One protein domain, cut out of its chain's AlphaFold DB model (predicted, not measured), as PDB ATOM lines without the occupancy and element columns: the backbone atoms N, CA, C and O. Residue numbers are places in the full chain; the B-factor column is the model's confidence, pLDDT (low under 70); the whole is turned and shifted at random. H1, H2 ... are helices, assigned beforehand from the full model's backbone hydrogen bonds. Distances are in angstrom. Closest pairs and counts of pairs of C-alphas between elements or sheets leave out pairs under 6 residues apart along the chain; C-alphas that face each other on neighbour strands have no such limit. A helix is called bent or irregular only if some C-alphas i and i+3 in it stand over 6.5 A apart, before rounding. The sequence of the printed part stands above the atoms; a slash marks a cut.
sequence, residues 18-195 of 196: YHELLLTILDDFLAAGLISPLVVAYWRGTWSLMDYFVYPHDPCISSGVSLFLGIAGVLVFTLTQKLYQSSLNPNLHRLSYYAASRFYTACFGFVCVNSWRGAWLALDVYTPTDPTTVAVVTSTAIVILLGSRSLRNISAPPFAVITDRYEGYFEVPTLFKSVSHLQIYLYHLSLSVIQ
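What this domain is: This is residues 18 to 195 of the 196 residues of an uncharacterized protein of Oncopeltus fasciatus (UniProt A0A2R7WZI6). The long helix H4 is the core, with H2 packed on it the opposite way and arm H1b of the bent helix H1 crossing it steeply; residues 18 to 26 of H1 stick out. H5 folds back beyond H4's end, and after short H6 a long link leads to H7, which packs on H2. The printed part has 178 residues with seven named helices, H1 to H7 in order, and no named strand: all helix. It is only just compact, close to loose, with a radius of gyration of the C-alphas of 18.8 A and spans of 51 by 46 by 36 A.

How they stand to each other: H1, residues 18 to 53, assigned as one helix by its hydrogen bonds, is bent, with C-alphas 33 and 36 6.7 A apart; its arms H1a, residues 18 to 33, and H1b, residues 36 to 53, stand at a shallow tilt of 17 degrees. With residues 43 to 47 alone H1b touches H4, residues 94 to 126, at a steep tilt of 62 degrees, the same way; the closest C-alphas, of Trp 43 and Val 113, are 6.3 A apart. H2, residues 59 to 79, touches H4 opposite ways at 38 degrees, only just steep; the closest C-alphas, of Gly 70 and Ser 115, are 3.9 A apart. H3, residues 81 to 87, and H2 meet only through their link. H5, residues 131 to 147, is apart from H4, but close but not clearly touching H6, residues 151 to 155, with the C-alphas of Leu 145 and Leu 151 closest at 5.3 A. H7, residues 182 to 193, touches H2 with residues 189 to 193 alone, at a steep tilt of 56 degrees, opposite ways; the closest C-alphas, of Leu 75 and Leu 189, are 6.7 A apart. Every O i to N i+4 pair is within hydrogen-bond range in H1a, H1b, H2, H3, H4 and H5, against 7 of 8 in H7 and 0 of 1 in H6, where 1 of 2 O i to N i+3 pairs is.

Where its parts are: H1a begins at C-alpha 18 (142.269, 61.299, 124.907). H4 measures 47.7 A, H2 29.6 A and H1b 25.7 A. H7 ends at C-alpha 193 (154.822, 96.595, 142.288).

The domain as a whole: The printed part has no cut. The link H6 to H7 is long, residues 156 to 181. Residues 92, 152 to 161 and 173 to 195 have pLDDT under 70.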
ATOM      1  N   TYR A  18     143.160  60.521 125.774       87.31
ATOM      2  CA  TYR A  18     142.269  61.299 124.907       87.31
ATOM      3  C   TYR A  18     141.327  62.218 125.690       87.31
ATOM      4  O   TYR A  18     141.028  63.314 125.229       87.31
ATOM      5  N   HIS A  19     140.876  61.786 126.870       87.19
ATOM      6  CA  HIS A  19     140.047  62.606 127.747       87.19
ATOM      7  C   HIS A  19     140.848  63.787 128.303       87.19
ATOM      8  O   HIS A  19     140.361  64.911 128.278       87.19
ATOM      9  N   GLU A  20     142.097  63.556 128.717       85.19
ATOM     10  CA  GLU A  20     142.986  64.632 129.177       85.19
ATOM     11  C   GLU A  20     143.258  65.650 128.066       85.19
ATOM     12  O   GLU A  20     143.088  66.846 128.278       85.19
ATOM     13  N   LEU A  21     143.592  65.178 126.858       88.00
ATOM     14  CA  LEU A  21     143.820  66.054 125.708       88.00
ATOM     15  C   LEU A  21     142.581  66.896 125.370       88.00
ATOM     16  O   LEU A  21     142.707  68.088 125.099       88.00
ATOM     17  N   LEU A  22     141.390  66.291 125.396       90.94
ATOM     18  CA  LEU A  22     140.137  66.998 125.139       90.94
ATOM     19  C   LEU A  22     139.881  68.088 126.185       90.94
ATOM     20  O   LEU A  22     139.500  69.196 125.811       90.94
ATOM     21  N   LEU A  23     140.104  67.793 127.470       87.62
ATOM     22  CA  LEU A  23     139.952  68.782 128.539       87.62
ATOM     23  C   LEU A  23     140.936  69.943 128.380       87.62
ATOM     24  O   LEU A  23     140.518  71.087 128.511       87.62
ATOM     25  N   THR A  24     142.201  69.670 128.049       85.69
ATOM     26  CA  THR A  24     143.201  70.722 127.810       85.69
ATOM     27  C   THR A  24     142.809  71.618 126.641       85.69
ATOM     28  O   THR A  24     142.807  72.833 126.782       85.69
ATOM     29  N   ILE A  25     142.402  71.035 125.510       87.62
ATOM     30  CA  ILE A  25     141.973  71.812 124.339       87.62
ATOM     31  C   ILE A  25     140.761  72.690 124.680       87.62
ATOM     32  O   ILE A  25     140.711  73.853 124.288       87.62
ATOM     33  N   LEU A  26     139.779  72.147 125.405       88.56
ATOM     34  CA  LEU A  26     138.601  72.909 125.814       88.56
ATOM     35  C   LEU A  26     138.965  74.064 126.757       88.56
ATOM     36  O   LEU A  26     138.440  75.163 126.587       88.56
ATOM     37  N   ASP A  27     139.852  73.818 127.721       85.00
ATOM     38  CA  ASP A  27     140.346  74.839 128.648       85.00
ATOM     39  C   ASP A  27     141.075  75.958 127.892       85.00
ATOM     40  O   ASP A  27     140.749  77.129 128.077       85.00
ATOM     41  N   ASP A  28     141.942  75.610 126.936       84.44
ATOM     42  CA  ASP A  28     142.642  76.575 126.081       84.44
ATOM     43  C   ASP A  28     141.663  77.419 125.247       84.44
ATOM     44  O   ASP A  28     141.798  78.643 125.164       84.44
ATOM     45  N   PHE A  29     140.635  76.799 124.656       88.62
ATOM     46  CA  PHE A  29     139.611  77.527 123.899       88.62
ATOM     47  C   PHE A  29     138.795  78.472 124.783       88.62
ATOM     48  O   PHE A  29     138.518  79.602 124.373       88.62
ATOM     49  N   LEU A  30     138.413  78.048 125.989       86.56
ATOM     50  CA  LEU A  30     137.697  78.899 126.940       86.56
ATOM     51  C   LEU A  30     138.587  80.049 127.435       86.56
ATOM     52  O   LEU A  30     138.152  81.205 127.462       86.56
ATOM     53  N   ALA A  31     139.842  79.755 127.770       84.69
ATOM     54  CA  ALA A  31     140.831  80.722 128.225       84.69
ATOM     55  C   ALA A  31     141.121  81.794 127.163       84.69
ATOM     56  O   ALA A  31     141.075  82.994 127.456       84.69
ATOM     57  N   ALA A  32     141.380  81.382 125.923       85.81
ATOM     58  CA  ALA A  32     141.718  82.288 124.831       85.81
ATOM     59  C   ALA A  32     140.487  82.997 124.244       85.81
ATOM     60  O   ALA A  32     140.557  84.182 123.926       85.81
ATOM     61  N   GLY A  33     139.363  82.291 124.098       87.94
ATOM     62  CA  GLY A  33     138.173  82.789 123.404       87.94
ATOM     63  C   GLY A  33     137.216  83.599 124.274       87.94
ATOM     64  O   GLY A  33     136.511  84.461 123.753       87.94
ATOM     65  N   LEU A  34     137.181  83.350 125.587       88.88
ATOM     66  CA  LEU A  34     136.244  84.010 126.497       88.88
ATOM     67  C   LEU A  34     136.955  84.764 127.618       88.88
ATOM     68  O   LEU A  34     136.730  85.961 127.788       88.88
ATOM     69  N   ILE A  35     137.826  84.093 128.372       87.38
ATOM     70  CA  ILE A  35     138.431  84.690 129.570       87.38
ATOM     71  C   ILE A  35     139.371  85.841 129.202       87.38
ATOM     72  O   ILE A  35     139.229  86.939 129.739       87.38
ATOM     73  N   SER A  36     140.287  85.631 128.255       86.19
ATOM     74  CA  SER A  36     141.262  86.656 127.861       86.19
ATOM     75  C   SER A  36     140.590  87.926 127.307       86.19
ATOM     76  O   SER A  36     140.915  89.014 127.791       86.19
ATOM     77  N   PRO A  37     139.600  87.849 126.391       90.81
ATOM     78  CA  PRO A  37     138.854  89.027 125.947       90.81
ATOM     79  C   PRO A  37     138.108  89.745 127.072       90.81
ATOM     80  O   PRO A  37     138.094  90.973 127.091       90.81
ATOM     81  N   LEU A  38     137.518  89.017 128.027       91.00
ATOM     82  CA  LEU A  38     136.837  89.631 129.174       91.00
ATOM     83  C   LEU A  38     137.811  90.392 130.079       91.00
ATOM     84  O   LEU A  38     137.500  91.502 130.511       91.00
ATOM     85  N   VAL A  39     138.999  89.836 130.330       89.25
ATOM     86  CA  VAL A  39     140.057  90.511 131.096       89.25
ATOM     87  C   VAL A  39     140.521  91.777 130.373       89.25
ATOM     88  O   VAL A  39     140.599  92.839 130.990       89.25
ATOM     89  N   VAL A  40     140.761  91.695 129.059       91.00
ATOM     90  CA  VAL A  40     141.143  92.850 128.229       91.00
ATOM     91  C   VAL A  40     140.045  93.915 128.243       91.00
ATOM     92  O   VAL A  40     140.344  95.097 128.403       91.00
ATOM     93  N   ALA A  41     138.777  93.516 128.122       94.19
ATOM     94  CA  ALA A  41     137.636  94.425 128.150       94.19
ATOM     95  C   ALA A  41     137.493  95.128 129.506       94.19
ATOM     96  O   ALA A  41     137.292  96.340 129.534       94.19
ATOM     97  N   TYR A  42     137.647  94.404 130.618       93.75
ATOM     98  CA  TYR A  42     137.677  94.999 131.954       93.75
ATOM     99  C   TYR A  42     138.819  96.012 132.072       93.75
ATOM    100  O   TYR A  42     138.583  97.176 132.386       93.75
ATOM    101  N   TRP A  43     140.045  95.595 131.747       92.75
ATOM    102  CA  TRP A  43     141.239  96.423 131.903       92.75
ATOM    103  C   TRP A  43     141.167  97.688 131.042       92.75
ATOM    104  O   TRP A  43     141.293  98.808 131.546       92.75
ATOM    105  N   ARG A  44     140.878  97.530 129.744       94.56
ATOM    106  CA  ARG A  44     140.766  98.655 128.809       94.56
ATOM    107  C   ARG A  44     139.545  99.519 129.104       94.56
ATOM    108  O   ARG A  44     139.626 100.737 128.939       94.56
ATOM    109  N   GLY A  45     138.442  98.923 129.551       96.69
ATOM    110  CA  GLY A  45     137.236  99.631 129.973       96.69
ATOM    111  C   GLY A  45     137.500 100.527 131.179       96.69
ATOM    112  O   GLY A  45     137.235 101.724 131.115       96.69
ATOM    113  N   THR A  46     138.103  99.989 132.244       96.00
ATOM    114  CA  THR A  46     138.499 100.769 133.427       96.00
ATOM    115  C   THR A  46     139.461 101.890 133.058       96.00
ATOM    116  O   THR A  46     139.242 103.027 133.467       96.00
ATOM    117  N   TRP A  47     140.480 101.602 132.244       95.44
ATOM    118  CA  TRP A  47     141.405 102.627 131.765       95.44
ATOM    119  C   TRP A  47     140.671 103.748 131.025       95.44
ATOM    120  O   TRP A  47     140.854 104.917 131.349       95.44
ATOM    121  N   SER A  48     139.799 103.395 130.076       96.12
ATOM    122  CA  SER A  48     139.042 104.372 129.284       96.12
ATOM    123  C   SER A  48     138.122 105.217 130.163       96.12
ATOM    124  O   SER A  48     138.043 106.423 129.974       96.12
ATOM    125  N   LEU A  49     137.466 104.621 131.166       96.25
ATOM    126  CA  LEU A  49     136.690 105.384 132.148       96.25
ATOM    127  C   LEU A  49     137.568 106.411 132.873       96.25
ATOM    128  O   LEU A  49     137.151 107.552 133.053       96.25
ATOM    129  N   MET A  50     138.781 106.035 133.278       95.44
ATOM    130  CA  MET A  50     139.701 106.961 133.945       95.44
ATOM    131  C   MET A  50     140.163 108.095 133.036       95.44
ATOM    132  O   MET A  50     140.319 109.208 133.530       95.44
ATOM    133  N   ASP A  51     140.283 107.867 131.728       94.06
ATOM    134  CA  ASP A  51     140.566 108.942 130.769       94.06
ATOM    135  C   ASP A  51     139.455 110.003 130.737       94.06
ATOM    136  O   ASP A  51     139.744 111.177 130.521       94.06
ATOM    137  N   TYR A  52     138.202 109.629 131.017       95.38
ATOM    138  CA  TYR A  52     137.087 110.577 131.119       95.38
ATOM    139  C   TYR A  52     136.947 111.216 132.506       95.38
ATOM    140  O   TYR A  52     136.593 112.391 132.604       95.38
ATOM    141  N   PHE A  53     137.189 110.463 133.583       94.81
ATOM    142  CA  PHE A  53     136.899 110.921 134.949       94.81
ATOM    143  C   PHE A  53     138.080 111.580 135.668       94.81
ATOM    144  O   PHE A  53     137.864 112.425 136.538       94.81
ATOM    145  N   VAL A  54     139.322 111.208 135.356       94.31
ATOM    146  CA  VAL A  54     140.504 111.634 136.119       94.31
ATOM    147  C   VAL A  54     141.258 112.699 135.337       94.31
ATOM    148  O   VAL A  54     142.103 112.381 134.505       94.31
ATOM    149  N   TYR A  55     140.970 113.968 135.638       94.25
ATOM    150  CA  TYR A  55     141.658 115.141 135.076       94.25
ATOM    151  C   TYR A  55     141.854 115.058 133.544       94.25
ATOM    152  O   TYR A  55     142.987 115.093 133.069       94.25
ATOM    153  N   PRO A  56     140.769 114.966 132.748       93.00
ATOM    154  CA  PRO A  56     140.849 114.719 131.301       93.00
ATOM    155  C   PRO A  56     141.597 115.808 130.516       93.00
ATOM    156  O   PRO A  56     142.063 115.572 129.406       93.00
ATOM    157  N   HIS A  57     141.708 117.013 131.080       94.56
ATOM    158  CA  HIS A  57     142.373 118.157 130.451       94.56
ATOM    159  C   HIS A  57     143.798 118.399 130.961       94.56
ATOM    160  O   HIS A  57     144.475 119.283 130.444       94.56
ATOM    161  N   ASP A  58     144.255 117.634 131.955       95.19
ATOM    162  CA  ASP A  58     145.585 117.780 132.541       95.19
ATOM    163  C   ASP A  58     146.252 116.400 132.673       95.19
ATOM    164  O   ASP A  58     146.095 115.717 133.694       95.19
ATOM    165  N   PRO A  59     146.983 115.950 131.636       92.25
ATOM    166  CA  PRO A  59     147.602 114.628 131.635       92.25
ATOM    167  C   PRO A  59     148.706 114.494 132.695       92.25
ATOM    168  O   PRO A  59     148.934 113.389 133.192       92.25
ATOM    169  N   CYS A  60     149.342 115.595 133.107       94.69
ATOM    170  CA  CYS A  60     150.353 115.591 134.165       94.69
ATOM    171  C   CYS A  60     149.718 115.231 135.516       94.69
ATOM    172  O   CYS A  60     150.174 114.304 136.195       94.69
ATOM    173  N   ILE A  61     148.637 115.926 135.889       94.94
ATOM    174  CA  ILE A  61     147.902 115.647 137.131       94.94
ATOM    175  C   ILE A  61     147.212 114.283 137.043       94.94
ATOM    176  O   ILE A  61     147.265 113.508 138.000       94.94
ATOM    177  N   SER A  62     146.620 113.950 135.893       96.00
ATOM    178  CA  SER A  62     145.977 112.650 135.667       96.00
ATOM    179  C   SER A  62     146.950 111.487 135.882       96.00
ATOM    180  O   SER A  62     146.614 110.520 136.570       96.00
ATOM    181  N   SER A  63     148.176 111.604 135.364       95.56
ATOM    182  CA  SER A  63     149.235 110.613 135.559       95.56
ATOM    183  C   SER A  63     149.626 110.494 137.031       95.56
ATOM    184  O   SER A  63     149.617 109.389 137.577       95.56
ATOM    185  N   GLY A  64     149.898 111.622 137.696       95.69
ATOM    186  CA  GLY A  64     150.281 111.646 139.110       95.69
ATOM    187  C   GLY A  64     149.219 111.036 140.030       95.69
ATOM    188  O   GLY A  64     149.550 110.240 140.909       95.69
ATOM    189  N   VAL A  65     147.940 111.342 139.797       96.25
ATOM    190  CA  VAL A  65     146.821 110.781 140.570       96.25
ATOM    191  C   VAL A  65     146.663 109.284 140.313       96.25
ATOM    192  O   VAL A  65     146.532 108.528 141.274       96.25
ATOM    193  N   SER A  66     146.727 108.827 139.059       96.00
ATOM    194  CA  SER A  66     146.664 107.390 138.754       96.00
ATOM    195  C   SER A  66     147.853 106.623 139.342       96.00
ATOM    196  O   SER A  66     147.647 105.571 139.947       96.00
ATOM    197  N   LEU A  67     149.076 107.162 139.262       94.00
ATOM    198  CA  LEU A  67     150.255 106.572 139.910       94.00
ATOM    199  C   LEU A  67     150.075 106.486 141.425       94.00
ATOM    200  O   LEU A  67     150.343 105.439 142.014       94.00
ATOM    201  N   PHE A  68     149.603 107.564 142.051       95.00
ATOM    202  CA  PHE A  68     149.365 107.592 143.487       95.00
ATOM    203  C   PHE A  68     148.317 106.556 143.900       95.00
ATOM    204  O   PHE A  68     148.589 105.750 144.786       95.00
ATOM    205  N   LEU A  69     147.157 106.520 143.237       94.75
ATOM    206  CA  LEU A  69     146.100 105.543 143.516       94.75
ATOM    207  C   LEU A  69     146.578 104.104 143.300       94.75
ATOM    208  O   LEU A  69     146.257 103.230 144.105       94.75
ATOM    209  N   GLY A  70     147.370 103.865 142.254       92.94
ATOM    210  CA  GLY A  70     147.963 102.565 141.973       92.94
ATOM    211  C   GLY A  70     148.936 102.121 143.066       92.94
ATOM    212  O   GLY A  70     148.734 101.091 143.701       92.94
ATOM    213  N   ILE A  71     149.972 102.913 143.340       89.00
ATOM    214  CA  ILE A  71     151.021 102.543 144.303       89.00
ATOM    215  C   ILE A  71     150.468 102.507 145.733       89.00
ATOM    216  O   ILE A  71     150.677 101.525 146.447       89.00
ATOM    217  N   ALA A  72     149.729 103.538 146.155       92.06
ATOM    218  CA  ALA A  72     149.121 103.578 147.485       92.06
ATOM    219  C   ALA A  72     148.093 102.454 147.661       92.06
ATOM    220  O   ALA A  72     148.048 101.829 148.719       92.06
ATOM    221  N   GLY A  73     147.312 102.149 146.623       92.25
ATOM    222  CA  GLY A  73     146.388 101.025 146.632       92.25
ATOM    223  C   GLY A  73     147.115  99.695 146.830       92.25
ATOM    224  O   GLY A  73     146.791  98.971 147.769       92.25
ATOM    225  N   VAL A  74     148.141  99.387 146.025       88.56
ATOM    226  CA  VAL A  74     148.896  98.126 146.168       88.56
ATOM    227  C   VAL A  74     149.503  98.020 147.569       88.56
ATOM    228  O   VAL A  74     149.406  96.962 148.196       88.56
ATOM    229  N   LEU A  75     150.055  99.116 148.099       87.12
ATOM    230  CA  LEU A  75     150.566  99.198 149.472       87.12
ATOM    231  C   LEU A  75     149.495  98.844 150.505       87.12
ATOM    232  O   LEU A  75     149.723  97.965 151.336       87.12
ATOM    233  N   VAL A  76     148.333  99.499 150.444       90.06
ATOM    234  CA  VAL A  76     147.226  99.264 151.379       90.06
ATOM    235  C   VAL A  76     146.786  97.807 151.318       90.06
ATOM    236  O   VAL A  76     146.808  97.142 152.349       90.06
ATOM    237  N   PHE A  77     146.470  97.289 150.130       88.69
ATOM    238  CA  PHE A  77     145.994  95.915 149.944       88.69
ATOM    239  C   PHE A  77     147.005  94.866 150.426       88.69
ATOM    240  O   PHE A  77     146.621  93.862 151.029       88.69
ATOM    241  N   THR A  78     148.298  95.115 150.216       85.38
ATOM    242  CA  THR A  78     149.370  94.210 150.650       85.38
ATOM    243  C   THR A  78     149.580  94.276 152.166       85.38
ATOM    244  O   THR A  78     149.798  93.242 152.800       85.38
ATOM    245  N   LEU A  79     149.456  95.457 152.784       85.25
ATOM    246  CA  LEU A  79     149.557  95.640 154.239       85.25
ATOM    247  C   LEU A  79     148.366  95.033 154.988       85.25
ATOM    248  O   LEU A  79     148.537  94.429 156.050       85.25
ATOM    249  N   THR A  80     147.161  95.166 154.439       87.31
ATOM    250  CA  THR A  80     145.920  94.702 155.068       87.31
ATOM    251  C   THR A  80     145.559  93.257 154.714       87.31
ATOM    252  O   THR A  80     144.568  92.743 155.233       87.31
ATOM    253  N   GLN A  81     146.385  92.546 153.932       86.81
ATOM    254  CA  GLN A  81     146.128  91.160 153.508       86.81
ATOM    255  C   GLN A  81     145.778  90.212 154.669       86.81
ATOM    256  O   GLN A  81     144.820  89.447 154.578       86.81
ATOM    257  N   LYS A  82     146.477  90.318 155.811       83.62
ATOM    258  CA  LYS A  82     146.219  89.480 156.999       83.62
ATOM    259  C   LYS A  82     144.860  89.766 157.642       83.62
ATOM    260  O   LYS A  82     144.237  88.850 158.169       83.62
ATOM    261  N   LEU A  83     144.404  91.021 157.595       86.00
ATOM    262  CA  LEU A  83     143.093  91.414 158.116       86.00
ATOM    263  C   LEU A  83     141.972  90.850 157.242       86.00
ATOM    264  O   LEU A  83     140.975  90.361 157.770       86.00
ATOM    265  N   TYR A  84     142.141  90.871 155.916       85.56
ATOM    266  CA  TYR A  84     141.176  90.249 155.008       85.56
ATOM    267  C   TYR A  84     141.119  88.736 155.205       85.56
ATOM    268  O   TYR A  84     140.025  88.188 155.300       85.56
ATOM    269  N   GLN A  85     142.268  88.073 155.362       83.31
ATOM    270  CA  GLN A  85     142.324  86.633 155.636       83.31
ATOM    271  C   GLN A  85     141.626  86.248 156.946       83.31
ATOM    272  O   GLN A  85     140.915  85.246 156.984       83.31
ATOM    273  N   SER A  86     141.810  87.024 158.020       83.00
ATOM    274  CA  SER A  86     141.178  86.722 159.310       83.00
ATOM    275  C   SER A  86     139.681  87.043 159.331       83.00
ATOM    276  O   SER A  86     138.914  86.315 159.960       83.00
ATOM    277  N   SER A  87     139.257  88.104 158.636       82.38
ATOM    278  CA  SER A  87     137.867  88.584 158.655       82.38
ATOM    279  C   SER A  87     136.967  87.855 157.653       82.38
ATOM    280  O   SER A  87     135.790  87.622 157.928       82.38
ATOM    281  N   LEU A  88     137.499  87.483 156.486       82.19
ATOM    282  CA  LEU A  88     136.764  86.808 155.417       82.19
ATOM    283  C   LEU A  88     137.075  85.312 155.450       82.19
ATOM    284  O   LEU A  88     137.820  84.791 154.621       82.19
ATOM    285  N   ASN A  89     136.485  84.616 156.424       75.44
ATOM    286  CA  ASN A  89     136.637  83.171 156.565       75.44
ATOM    287  C   ASN A  89     135.485  82.420 155.859       75.44
ATOM    288  O   ASN A  89     134.321  82.591 156.247       75.44
ATOM    289  N   PRO A  90     135.771  81.552 154.867       74.00
ATOM    290  CA  PRO A  90     134.743  80.815 154.129       74.00
ATOM    291  C   PRO A  90     133.929  79.852 155.007       74.00
ATOM    292  O   PRO A  90     132.798  79.522 154.649       74.00
ATOM    293  N   ASN A  91     134.468  79.441 156.161       72.81
ATOM    294  CA  ASN A  91     133.813  78.509 157.080       72.81
ATOM    295  C   ASN A  91     132.728  79.162 157.950       72.81
ATOM    296  O   ASN A  91     131.880  78.451 158.481       72.81
ATOM    297  N   LEU A  92     132.733  80.493 158.099       69.44
ATOM    298  CA  LEU A  92     131.723  81.219 158.881       69.44
ATOM    299  C   LEU A  92     130.551  81.659 157.997       69.44
ATOM    300  O   LEU A  92     129.394  81.370 158.293       69.44
ATOM    301  N   HIS A  93     130.850  82.330 156.881       79.69
ATOM    302  CA  HIS A  93     129.837  82.902 155.995       79.69
ATOM    303  C   HIS A  93     130.242  82.758 154.525       79.69
ATOM    304  O   HIS A  93     130.873  83.629 153.928       79.69
ATOM    305  N   ARG A  94     129.838  81.646 153.906       84.19
ATOM    306  CA  ARG A  94     130.253  81.294 152.540       84.19
ATOM    307  C   ARG A  94     129.820  82.316 151.481       84.19
ATOM    308  O   ARG A  94     130.603  82.648 150.598       84.19
ATOM    309  N   LEU A  95     128.592  82.836 151.567       85.25
ATOM    310  CA  LEU A  95     128.092  83.812 150.593       85.25
ATOM    311  C   LEU A  95     128.801  85.166 150.720       85.25
ATOM    312  O   LEU A  95     129.207  85.733 149.708       85.25
ATOM    313  N   SER A  96     128.988  85.665 151.948       84.94
ATOM    314  CA  SER A  96     129.700  86.930 152.156       84.94
ATOM    315  C   SER A  96     131.172  86.806 151.782       84.94
ATOM    316  O   SER A  96     131.711  87.739 151.198       84.94
ATOM    317  N   TYR A  97     131.797  85.645 152.012       89.19
ATOM    318  CA  TYR A  97     133.146  85.362 151.531       89.19
ATOM    319  C   TYR A  97     133.239  85.496 150.010       89.19
ATOM    320  O   TYR A  97     134.098  86.225 149.518       89.19
ATOM    321  N   TYR A  98     132.352  84.847 149.247       89.62
ATOM    322  CA  TYR A  98     132.385  84.954 147.785       89.62
ATOM    323  C   TYR A  98     132.086  86.376 147.300       89.62
ATOM    324  O   TYR A  98     132.801  86.883 146.443       89.62
ATOM    325  N   ALA A  99     131.089  87.056 147.865       90.56
ATOM    326  CA  ALA A  99     130.789  88.434 147.481       90.56
ATOM    327  C   ALA A  99     131.970  89.379 147.776       90.56
ATOM    328  O   ALA A  99     132.408  90.125 146.898       90.56
ATOM    329  N   ALA A 100     132.535  89.306 148.984       91.06
ATOM    330  CA  ALA A 100     133.638  90.157 149.411       91.06
ATOM    331  C   ALA A 100     134.943  89.850 148.666       91.06
ATOM    332  O   ALA A 100     135.652  90.777 148.294       91.06
ATOM    333  N   SER A 101     135.252  88.576 148.401       90.06
ATOM    334  CA  SER A 101     136.447  88.182 147.638       90.06
ATOM    335  C   SER A 101     136.386  88.644 146.181       90.06
ATOM    336  O   SER A 101     137.388  89.119 145.653       90.06
ATOM    337  N   ARG A 102     135.215  88.597 145.530       91.31
ATOM    338  CA  ARG A 102     135.054  89.136 144.168       91.31
ATOM    339  C   ARG A 102     135.115  90.655 144.130       91.31
ATOM    340  O   ARG A 102     135.764  91.204 143.243       91.31
ATOM    341  N   PHE A 103     134.503  91.323 145.105       91.94
ATOM    342  CA  PHE A 103     134.630  92.771 145.242       91.94
ATOM    343  C   PHE A 103     136.087  93.185 145.481       91.94
ATOM    344  O   PHE A 103     136.591  94.075 144.803       91.94
ATOM    345  N   TYR A 104     136.793  92.474 146.363       92.25
ATOM    346  CA  TYR A 104     138.223  92.649 146.602       92.25
ATOM    347  C   TYR A 104     139.026  92.542 145.302       92.25
ATOM    348  O   TYR A 104     139.789  93.453 144.993       92.25
ATOM    349  N   THR A 105     138.821  91.483 144.509       90.81
ATOM    350  CA  THR A 105     139.531  91.296 143.233       90.81
ATOM    351  C   THR A 105     139.226  92.420 142.244       90.81
ATOM    352  O   THR A 105     140.137  92.899 141.577       90.81
ATOM    353  N   ALA A 106     137.979  92.895 142.173       92.25
ATOM    354  CA  ALA A 106     137.614  94.022 141.317       92.25
ATOM    355  C   ALA A 106     138.271  95.341 141.769       92.25
ATOM    356  O   ALA A 106     138.737  96.114 140.934       92.25
ATOM    357  N   CYS A 107     138.348  95.604 143.075       94.25
ATOM    358  CA  CYS A 107     139.033  96.786 143.600       94.25
ATOM    359  C   CYS A 107     140.550  96.704 143.406       94.25
ATOM    360  O   CYS A 107     141.170  97.688 143.010       94.25
ATOM    361  N   PHE A 108     141.146  95.538 143.651       91.94
ATOM    362  CA  PHE A 108     142.572  95.327 143.430       91.94
ATOM    363  C   PHE A 108     142.924  95.451 141.942       91.94
ATOM    364  O   PHE A 108     143.872  96.144 141.591       91.94
ATOM    365  N   GLY A 109     142.089  94.902 141.053       91.69
ATOM    366  CA  GLY A 109     142.208  95.092 139.606       91.69
ATOM    367  C   GLY A 109     142.174  96.567 139.196       91.69
ATOM    368  O   GLY A 109     143.020  97.002 138.419       91.69
ATOM    369  N   PHE A 110     141.270  97.368 139.770       95.00
ATOM    370  CA  PHE A 110     141.209  98.814 139.527       95.00
ATOM    371  C   PHE A 110     142.499  99.536 139.942       95.00
ATOM    372  O   PHE A 110     142.986 100.416 139.226       95.00
ATOM    373  N   VAL A 111     143.065  99.159 141.090       95.12
ATOM    374  CA  VAL A 111     144.348  99.679 141.578       95.12
ATOM    375  C   VAL A 111     145.478  99.325 140.605       95.12
ATOM    376  O   VAL A 111     146.232 100.214 140.209       95.12
ATOM    377  N   CYS A 112     145.554  98.072 140.150       91.88
ATOM    378  CA  CYS A 112     146.543  97.631 139.161       91.88
ATOM    379  C   CYS A 112     146.396  98.372 137.821       91.88
ATOM    380  O   CYS A 112     147.387  98.803 137.238       91.88
ATOM    381  N   VAL A 113     145.170  98.580 137.328       94.56
ATOM    382  CA  VAL A 113     144.947  99.375 136.107       94.56
ATOM    383  C   VAL A 113     145.493 100.793 136.286       94.56
ATOM    384  O   VAL A 113     146.147 101.309 135.384       94.56
ATOM    385  N   ASN A 114     145.281 101.418 137.446       95.00
ATOM    386  CA  ASN A 114     145.760 102.776 137.707       95.00
ATOM    387  C   ASN A 114     147.284 102.873 137.837       95.00
ATOM    388  O   ASN A 114     147.851 103.852 137.352       95.00
ATOM    389  N   SER A 115     147.963 101.876 138.416       93.25
ATOM    390  CA  SER A 115     149.433 101.873 138.445       93.25
ATOM    391  C   SER A 115     150.014 101.820 137.032       93.25
ATOM    392  O   SER A 115     150.914 102.597 136.713       93.25
ATOM    393  N   TRP A 116     149.451 100.971 136.168       91.69
ATOM    394  CA  TRP A 116     149.852 100.872 134.763       91.69
ATOM    395  C   TRP A 116     149.499 102.133 133.967       91.69
ATOM    396  O   TRP A 116     150.355 102.668 133.263       91.69
ATOM    397  N   ARG A 117     148.280 102.663 134.133       94.25
ATOM    398  CA  ARG A 117     147.828 103.910 133.494       94.25
ATOM    399  C   ARG A 117     148.702 105.093 133.843       94.25
ATOM    400  O   ARG A 117     149.137 105.820 132.955       94.25
ATOM    401  N   GLY A 118     148.955 105.281 135.130       93.88
ATOM    402  CA  GLY A 118     149.771 106.379 135.615       93.88
ATOM    403  C   GLY A 118     151.187 106.322 135.044       93.88
ATOM    404  O   GLY A 118     151.673 107.329 134.533       93.88
ATOM    405  N   ALA A 119     151.821 105.145 135.080       91.75
ATOM    406  CA  ALA A 119     153.169 104.947 134.553       91.75
ATOM    407  C   ALA A 119     153.243 105.181 133.038       91.75
ATOM    408  O   ALA A 119     154.149 105.863 132.568       91.75
ATOM    409  N   TRP A 120     152.267 104.666 132.285       92.06
ATOM    410  CA  TRP A 120     152.200 104.863 130.838       92.06
ATOM    411  C   TRP A 120     152.032 106.339 130.478       92.06
ATOM    412  O   TRP A 120     152.807 106.879 129.698       92.06
ATOM    413  N   LEU A 121     151.084 107.025 131.121       93.62
ATOM    414  CA  LEU A 121     150.861 108.448 130.878       93.62
ATOM    415  C   LEU A 121     152.056 109.302 131.328       93.62
ATOM    416  O   LEU A 121     152.355 110.308 130.699       93.62
ATOM    417  N   ALA A 122     152.768 108.900 132.387       93.00
ATOM    418  CA  ALA A 122     154.001 109.571 132.794       93.00
ATOM    419  C   ALA A 122     155.068 109.460 131.698       93.00
ATOM    420  O   ALA A 122     155.718 110.451 131.376       93.00
ATOM    421  N   LEU A 123     155.236 108.275 131.103       91.38
ATOM    422  CA  LEU A 123     156.155 108.103 129.981       91.38
ATOM    423  C   LEU A 123     155.748 108.999 128.807       91.38
ATOM    424  O   LEU A 123     156.584 109.769 128.348       91.38
ATOM    425  N   ASP A 124     154.477 108.987 128.408       91.75
ATOM    426  CA  ASP A 124     153.980 109.803 127.290       91.75
ATOM    427  C   ASP A 124     154.158 111.319 127.519       91.75
ATOM    428  O   ASP A 124     154.420 112.066 126.578       91.75
ATOM    429  N   VAL A 125     154.020 111.789 128.764       92.56
ATOM    430  CA  VAL A 125     154.125 113.217 129.120       92.56
ATOM    431  C   VAL A 125     155.575 113.677 129.266       92.56
ATOM    432  O   VAL A 125     155.921 114.777 128.836       92.56
ATOM    433  N   TYR A 126     156.423 112.873 129.911       90.44
ATOM    434  CA  TYR A 126     157.778 113.287 130.292       90.44
ATOM    435  C   TYR A 126     158.858 112.828 129.312       90.44
ATOM    436  O   TYR A 126     160.013 113.234 129.450       90.44
ATOM    437  N   THR A 127     158.510 111.989 128.337       91.19
ATOM    438  CA  THR A 127     159.477 111.334 127.455       91.19
ATOM    439  C   THR A 127     159.091 111.519 125.987       91.19
ATOM    440  O   THR A 127     157.953 111.242 125.613       91.19
ATOM    441  N   PRO A 128     160.018 111.952 125.114       89.56
ATOM    442  CA  PRO A 128     159.778 111.960 123.675       89.56
ATOM    443  C   PRO A 128     159.540 110.546 123.118       89.56
ATOM    444  O   PRO A 128     160.141 109.573 123.569       89.56
ATOM    445  N   THR A 129     158.706 110.434 122.085       88.38
ATOM    446  CA  THR A 129     158.347 109.156 121.438       88.38
ATOM    447  C   THR A 129     159.270 108.775 120.275       88.38
ATOM    448  O   THR A 129     158.898 107.989 119.401       88.38
ATOM    449  N   ASP A 130     160.486 109.323 120.233       92.56
ATOM    450  CA  ASP A 130     161.452 108.973 119.198       92.56
ATOM    451  C   ASP A 130     162.022 107.551 119.411       92.56
ATOM    452  O   ASP A 130     162.111 107.069 120.549       92.56
ATOM    453  N   PRO A 131     162.449 106.857 118.337       92.69
ATOM    454  CA  PRO A 131     162.903 105.470 118.435       92.69
ATOM    455  C   PRO A 131     164.077 105.259 119.395       92.69
ATOM    456  O   PRO A 131     164.202 104.180 119.977       92.69
ATOM    457  N   THR A 132     164.947 106.262 119.564       93.94
ATOM    458  CA  THR A 132     166.122 106.134 120.431       93.94
ATOM    459  C   THR A 132     165.718 106.167 121.893       93.94
ATOM    460  O   THR A 132     166.135 105.303 122.667       93.94
ATOM    461  N   THR A 133     164.828 107.086 122.255       91.75
ATOM    462  CA  THR A 133     164.304 107.195 123.609       91.75
ATOM    463  C   THR A 133     163.504 105.953 123.996       91.75
ATOM    464  O   THR A 133     163.739 105.383 125.063       91.75
ATOM    465  N   VAL A 134     162.647 105.450 123.099       91.06
ATOM    466  CA  VAL A 134     161.925 104.184 123.312       91.06
ATOM    467  C   VAL A 134     162.909 103.033 123.546       91.06
ATOM    468  O   VAL A 134     162.775 102.305 124.528       91.06
ATOM    469  N   ALA A 135     163.948 102.902 122.714       93.06
ATOM    470  CA  ALA A 135     164.949 101.847 122.870       93.06
ATOM    471  C   ALA A 135     165.688 101.922 124.219       93.06
ATOM    472  O   ALA A 135     165.903 100.886 124.857       93.06
ATOM    473  N   VAL A 136     166.047 103.123 124.683       93.56
ATOM    474  CA  VAL A 136     166.722 103.332 125.977       93.56
ATOM    475  C   VAL A 136     165.802 102.986 127.146       93.56
ATOM    476  O   VAL A 136     166.212 102.240 128.040       93.56
ATOM    477  N   VAL A 137     164.559 103.474 127.137       90.56
ATOM    478  CA  VAL A 137     163.575 103.199 128.198       90.56
ATOM    479  C   VAL A 137     163.274 101.704 128.273       90.56
ATOM    480  O   VAL A 137     163.351 101.115 129.353       90.56
ATOM    481  N   THR A 138     163.013 101.057 127.134       90.12
ATOM    482  CA  THR A 138     162.752  99.613 127.080       90.12
ATOM    483  C   THR A 138     163.963  98.800 127.541       90.12
ATOM    484  O   THR A 138     163.810  97.895 128.361       90.12
ATOM    485  N   SER A 139     165.175  99.133 127.088       92.06
ATOM    486  CA  SER A 139     166.396  98.425 127.507       92.06
ATOM    487  C   SER A 139     166.643  98.566 129.009       92.06
ATOM    488  O   SER A 139     166.965  97.587 129.683       92.06
ATOM    489  N   THR A 140     166.427  99.763 129.557       90.69
ATOM    490  CA  THR A 140     166.547 100.025 130.998       90.69
ATOM    491  C   THR A 140     165.525  99.212 131.791       90.69
ATOM    492  O   THR A 140     165.890  98.555 132.767       90.69
ATOM    493  N   ALA A 141     164.265  99.175 131.346       87.62
ATOM    494  CA  ALA A 141     163.226  98.358 131.968       87.62
ATOM    495  C   ALA A 141     163.588  96.861 131.950       87.62
ATOM    496  O   ALA A 141     163.467  96.189 132.973       87.62
ATOM    497  N   ILE A 142     164.118  96.344 130.834       88.50
ATOM    498  CA  ILE A 142     164.586  94.951 130.729       88.50
ATOM    499  C   ILE A 142     165.715  94.669 131.727       88.50
ATOM    500  O   ILE A 142     165.683  93.640 132.403       88.50
ATOM    501  N   VAL A 143     166.691  95.571 131.868       90.06
ATOM    502  CA  VAL A 143     167.790  95.424 132.841       90.06
ATOM    503  C   VAL A 143     167.259  95.398 134.278       90.06
ATOM    504  O   VAL A 143     167.685  94.556 135.073       90.06
ATOM    505  N   ILE A 144     166.289  96.251 134.611       86.69
ATOM    506  CA  ILE A 144     165.636  96.260 135.931       86.69
ATOM    507  C   ILE A 144     164.866  94.950 136.170       86.69
ATOM    508  O   ILE A 144     164.962  94.352 137.248       86.69
ATOM    509  N   LEU A 145     164.136  94.454 135.170       83.50
ATOM    510  CA  LEU A 145     163.413  93.181 135.254       83.50
ATOM    511  C   LEU A 145     164.363  91.983 135.392       83.50
ATOM    512  O   LEU A 145     164.074  91.052 136.148       83.50
ATOM    513  N   LEU A 146     165.513  92.010 134.715       84.81
ATOM    514  CA  LEU A 146     166.584  91.022 134.867       84.81
ATOM    515  C   LEU A 146     167.160  91.043 136.285       84.81
ATOM    516  O   LEU A 146     167.234  89.996 136.933       84.81
ATOM    517  N   GLY A 147     167.519  92.229 136.785       83.75
ATOM    518  CA  GLY A 147     168.081  92.414 138.124       83.75
ATOM    519  C   GLY A 147     167.121  91.990 139.238       83.75
ATOM    520  O   GLY A 147     167.533  91.338 140.198       83.75
ATOM    521  N   SER A 148     165.827  92.275 139.078       80.06
ATOM    522  CA  SER A 148     164.770  91.861 140.016       80.06
ATOM    523  C   SER A 148     164.308  90.409 139.838       80.06
ATOM    524  O   SER A 148     163.521  89.917 140.646       80.06
ATOM    525  N   ARG A 149     164.818  89.692 138.822       79.06
ATOM    526  CA  ARG A 149     164.426  88.315 138.456       79.06
ATOM    527  C   ARG A 149     162.936  88.175 138.105       79.06
ATOM    528  O   ARG A 149     162.357  87.104 138.287       79.06
ATOM    529  N   SER A 150     162.344  89.234 137.556       73.88
ATOM    530  CA  SER A 150     160.900  89.372 137.296       73.88
ATOM    531  C   SER A 150     160.518  89.226 135.820       73.88
ATOM    532  O   SER A 150     159.350  89.338 135.474       73.88
ATOM    533  N   LEU A 151     161.474  88.922 134.930       72.19
ATOM    534  CA  LEU A 151     161.212  88.749 133.489       72.19
ATOM    535  C   LEU A 151     160.103  87.738 133.157       72.19
ATOM    536  O   LEU A 151     159.481  87.831 132.103       72.19
ATOM    537  N   ARG A 152     159.849  86.767 134.041       68.12
ATOM    538  CA  ARG A 152     158.797  85.756 133.851       68.12
ATOM    539  C   ARG A 152     157.384  86.346 133.840       68.12
ATOM    540  O   ARG A 152     156.471  85.674 133.379       68.12
ATOM    541  N   ASN A 153     157.209  87.582 134.298       68.19
ATOM    542  CA  ASN A 153     155.906  88.240 134.334       68.19
ATOM    543  C   ASN A 153     155.444  88.729 132.953       68.19
ATOM    544  O   ASN A 153     154.264  88.992 132.763       68.19
ATOM    545  N   ILE A 154     156.343  88.775 131.962       68.06
ATOM    546  CA  ILE A 154     156.018  89.176 130.584       68.06
ATOM    547  C   ILE A 154     155.073  88.164 129.905       68.06
ATOM    548  O   ILE A 154     154.340  88.521 128.989       68.06
ATOM    549  N   SER A 155     155.064  86.900 130.342       62.62
ATOM    550  CA  SER A 155     154.353  85.810 129.661       62.62
ATOM    551  C   SER A 155     152.973  85.467 130.241       62.62
ATOM    552  O   SER A 155     152.492  84.368 129.983       62.62
ATOM    553  N   ALA A 156     152.367  86.327 131.068       60.47
ATOM    554  CA  ALA A 156     151.183  85.958 131.851       60.47
ATOM    555  C   ALA A 156     149.902  85.725 130.989       60.47
ATOM    556  O   ALA A 156     149.583  84.559 130.750       60.47
ATOM    557  N   PRO A 157     149.163  86.717 130.452       56.34
ATOM    558  CA  PRO A 157     148.057  86.441 129.518       56.34
ATOM    559  C   PRO A 157     148.535  86.372 128.051       56.34
ATOM    560  O   PRO A 157     149.422  87.143 127.682       56.34
ATOM    561  N   PRO A 158     147.948  85.534 127.168       58.34
ATOM    562  CA  PRO A 158     146.862  84.564 127.382       58.34
ATOM    563  C   PRO A 158     147.346  83.145 127.743       58.34
ATOM    564  O   PRO A 158     146.546  82.217 127.781       58.34
ATOM    565  N   PHE A 159     148.650  82.945 127.951       60.53
ATOM    566  CA  PHE A 159     149.259  81.608 127.993       60.53
ATOM    567  C   PHE A 159     149.147  80.894 129.346       60.53
ATOM    568  O   PHE A 159     149.448  79.705 129.430       60.53
ATOM    569  N   ALA A 160     148.746  81.598 130.408       63.91
ATOM    570  CA  ALA A 160     148.562  81.015 131.730       63.91
ATOM    571  C   ALA A 160     147.265  81.510 132.382       63.91
ATOM    572  O   ALA A 160     147.124  82.691 132.700       63.91
ATOM    573  N   VAL A 161     146.342  80.582 132.642       67.25
ATOM    574  CA  VAL A 161     145.194  80.797 133.530       67.25
ATOM    575  C   VAL A 161     145.454  80.043 134.824       67.25
ATOM    576  O   VAL A 161     145.697  78.838 134.829       67.25
ATOM    577  N   ILE A 162     145.427  80.767 135.939       72.31
ATOM    578  CA  ILE A 162     145.559  80.195 137.276       72.31
ATOM    579  C   ILE A 162     144.241  80.441 137.994       72.31
ATOM    580  O   ILE A 162     143.734  81.559 138.016       72.31
ATOM    581  N   THR A 163     143.668  79.381 138.556       75.19
ATOM    582  CA  THR A 163     142.453  79.485 139.355       75.19
ATOM    583  C   THR A 163     142.816  79.775 140.804       75.19
ATOM    584  O   THR A 163     143.558  79.019 141.438       75.19
ATOM    585  N   ASP A 164     142.280  80.871 141.338       75.56
ATOM    586  CA  ASP A 164     142.456  81.202 142.748       75.56
ATOM    587  C   ASP A 164     141.753  80.161 143.620       75.56
ATOM    588  O   ASP A 164     140.541  79.931 143.517       75.56
ATOM    589  N   ARG A 165     142.523  79.532 144.507       77.19
ATOM    590  CA  ARG A 165     141.982  78.682 145.569       77.19
ATOM    591  C   ARG A 165     141.597  79.558 146.759       77.19
ATOM    592  O   ARG A 165     142.137  80.639 146.958       77.19
ATOM    593  N   TYR A 166     140.650  79.085 147.566       71.75
ATOM    594  CA  TYR A 166     140.241  79.809 148.776       71.75
ATOM    595  C   TYR A 166     141.389  79.907 149.801       71.75
ATOM    596  O   TYR A 166     141.479  80.877 150.555       71.75
ATOM    597  N   GLU A 167     142.279  78.912 149.805       73.31
ATOM    598  CA  GLU A 167     143.523  78.883 150.572       73.31
ATOM    599  C   GLU A 167     144.465  79.981 150.073       73.31
ATOM    600  O   GLU A 167     144.963  79.917 148.953       73.31
ATOM    601  N   GLY A 168     144.701  80.997 150.908       74.69
ATOM    602  CA  GLY A 168     145.606  82.092 150.560       74.69
ATOM    603  C   GLY A 168     145.057  83.067 149.514       74.69
ATOM    604  O   GLY A 168     145.843  83.803 148.935       74.69
ATOM    605  N   TYR A 169     143.733  83.135 149.295       83.00
ATOM    606  CA  TYR A 169     143.113  84.003 148.270       83.00
ATOM    607  C   TYR A 169     143.568  85.475 148.322       83.00
ATOM    608  O   TYR A 169     143.702  86.131 147.298       83.00
ATOM    609  N   PHE A 170     143.791  86.010 149.527       85.00
ATOM    610  CA  PHE A 170     144.230  87.397 149.731       85.00
ATOM    611  C   PHE A 170     145.750  87.531 149.903       85.00
ATOM    612  O   PHE A 170     146.232  88.627 150.171       85.00
ATOM    613  N   GLU A 171     146.501  86.428 149.857       80.00
ATOM    614  CA  GLU A 171     147.949  86.440 150.063       80.00
ATOM    615  C   GLU A 171     148.662  86.887 148.789       80.00
ATOM    616  O   GLU A 171     148.598  86.221 147.757       80.00
ATOM    617  N   VAL A 172     149.386  88.003 148.871       73.00
ATOM    618  CA  VAL A 172     150.261  88.439 147.782       73.00
ATOM    619  C   VAL A 172     151.667  87.930 148.095       73.00
ATOM    620  O   VAL A 172     152.282  88.413 149.053       73.00
ATOM    621  N   PRO A 173     152.203  86.959 147.331       66.62
ATOM    622  CA  PRO A 173     153.527  86.422 147.594       66.62
ATOM    623  C   PRO A 173     154.575  87.521 147.415       66.62
ATOM    624  O   PRO A 173     154.779  88.044 146.322       66.62
ATOM    625  N   THR A 174     155.264  87.870 148.498       64.94
ATOM    626  CA  THR A 174     156.358  88.842 148.464       64.94
ATOM    627  C   THR A 174     157.663  88.169 148.041       64.94
ATOM    628  O   THR A 174     157.933  87.021 148.408       64.94
ATOM    629  N   LEU A 175     158.515  88.897 147.307       58.62
ATOM    630  CA  LEU A 175     159.822  88.415 146.826       58.62
ATOM    631  C   LEU A 175     160.680  87.778 147.938       58.62
ATOM    632  O   LEU A 175     161.399  86.804 147.707       58.62
ATOM    633  N   PHE A 176     160.561  88.283 149.164       55.72
ATOM    634  CA  PHE A 176     161.219  87.743 150.342       55.72
ATOM    635  C   PHE A 176     160.146  87.155 151.254       55.72
ATOM    636  O   PHE A 176     159.253  87.851 151.732       55.72
ATOM    637  N   LYS A 177     160.219  85.839 151.462       55.62
ATOM    638  CA  LYS A 177     159.209  85.022 152.160       55.62
ATOM    639  C   LYS A 177     159.150  85.250 153.679       55.62
ATOM    640  O   LYS A 177     158.466  84.521 154.387       55.62
ATOM    641  N   SER A 178     159.920  86.205 154.189       54.31
ATOM    642  CA  SER A 178     159.991  86.571 155.598       54.31
ATOM    643  C   SER A 178     160.429  88.021 155.696       54.31
ATOM    644  O   SER A 178     161.454  88.396 155.125       54.31
ATOM    645  N   VAL A 179     159.659  88.824 156.425       52.22
ATOM    646  CA  VAL A 179     160.041  90.196 156.732       52.22
ATOM    647  C   VAL A 179     159.575  90.533 158.139       52.22
ATOM    648  O   VAL A 179     158.395  90.770 158.383       52.22
ATOM    649  N   SER A 180     160.510  90.515 159.085       52.94
ATOM    650  CA  SER A 180     160.289  90.910 160.479       52.94
ATOM    651  C   SER A 180     160.349  92.430 160.688       52.94
ATOM    652  O   SER A 180     159.934  92.911 161.739       52.94
ATOM    653  N   HIS A 181     160.824  93.201 159.700       58.34
ATOM    654  CA  HIS A 181     161.048  94.646 159.821       58.34
ATOM    655  C   HIS A 181     160.336  95.462 158.729       58.34
ATOM    656  O   HIS A 181     160.505  95.220 157.534       58.34
ATOM    657  N   LEU A 182     159.590  96.489 159.155       58.03
ATOM    658  CA  LEU A 182     158.764  97.373 158.317       58.03
ATOM    659  C   LEU A 182     159.537  98.048 157.168       58.03
ATOM    660  O   LEU A 182     159.009  98.185 156.073       58.03
ATOM    661  N   GLN A 183     160.796  98.438 157.382       54.00
ATOM    662  CA  GLN A 183     161.617  99.092 156.349       54.00
ATOM    663  C   GLN A 183     161.945  98.152 155.183       54.00
ATOM    664  O   GLN A 183     161.846  98.530 154.019       54.00
ATOM    665  N   ILE A 184     162.279  96.902 155.505       56.34
ATOM    666  CA  ILE A 184     162.549  95.858 154.518       56.34
ATOM    667  C   ILE A 184     161.246  95.516 153.776       56.34
ATOM    668  O   ILE A 184     161.247  95.328 152.564       56.34
ATOM    669  N   TYR A 185     160.111  95.546 154.478       59.59
ATOM    670  CA  TYR A 185     158.791  95.326 153.893       59.59
ATOM    671  C   TYR A 185     158.387  96.433 152.904       59.59
ATOM    672  O   TYR A 185     157.893  96.130 151.821       59.59
ATOM    673  N   LEU A 186     158.661  97.705 153.218       59.91
ATOM    674  CA  LEU A 186     158.418  98.832 152.307       59.91
ATOM    675  C   LEU A 186     159.313  98.775 151.058       59.91
ATOM    676  O   LEU A 186     158.830  99.006 149.952       59.91
ATOM    677  N   TYR A 187     160.588  98.398 151.214       58.56
ATOM    678  CA  TYR A 187     161.496  98.152 150.086       58.56
ATOM    679  C   TYR A 187     161.065  96.946 149.235       58.56
ATOM    680  O   TYR A 187     161.257  96.919 148.023       58.56
ATOM    681  N   HIS A 188     160.451  95.932 149.842       60.62
ATOM    682  CA  HIS A 188     159.866  94.828 149.086       60.62
ATOM    683  C   HIS A 188     158.641  95.247 148.308       60.62
ATOM    684  O   HIS A 188     158.484  94.807 147.180       60.62
ATOM    685  N   LEU A 189     157.795  96.096 148.872       55.94
ATOM    686  CA  LEU A 189     156.570  96.518 148.215       55.94
ATOM    687  C   LEU A 189     156.839  97.345 146.957       55.94
ATOM    688  O   LEU A 189     156.166  97.134 145.953       55.94
ATOM    689  N   SER A 190     157.871  98.192 146.961       54.09
ATOM    690  CA  SER A 190     158.301  98.889 145.742       54.09
ATOM    691  C   SER A 190     158.801  97.928 144.655       54.09
ATOM    692  O   SER A 190     158.550  98.164 143.477       54.09
ATOM    693  N   LEU A 191     159.445  96.817 145.030       52.75
ATOM    694  CA  LEU A 191     159.879  95.769 144.097       52.75
ATOM    695  C   LEU A 191     158.737  94.834 143.666       52.75
ATOM    696  O   LEU A 191     158.730  94.375 142.529       52.75
ATOM    697  N   SER A 192     157.759  94.568 144.533       48.28
ATOM    698  CA  SER A 192     156.581  93.750 144.224       48.28
ATOM    699  C   SER A 192     155.627  94.459 143.261       48.28
ATOM    700  O   SER A 192     154.989  93.796 142.454       48.28
ATOM    701  N   VAL A 193     155.560  95.796 143.289       45.41
ATOM    702  CA  VAL A 193     154.822  96.595 142.288       45.41
ATOM    703  C   VAL A 193     155.412  96.420 140.883       45.41
ATOM    704  O   VAL A 193     154.676  96.472 139.908       45.41
ATOM    705  N   ILE A 194     156.717  96.145 140.767       39.38
ATOM    706  CA  ILE A 194     157.379  95.810 139.491       39.38
ATOM    707  C   ILE A 194     157.055  94.362 139.060       39.38
ATOM    708  O   ILE A 194     157.282  93.980 137.914       39.38
ATOM    709  N   GLN A 195     156.537  93.541 139.980       34.69
ATOM    710  CA  GLN A 195     156.222  92.129 139.763       34.69
ATOM    711  C   GLN A 195     154.746  91.837 139.445       34.69
ATOM    712  O   GLN A 195     154.410  90.666 139.262       34.69
TER     713      GLN A 195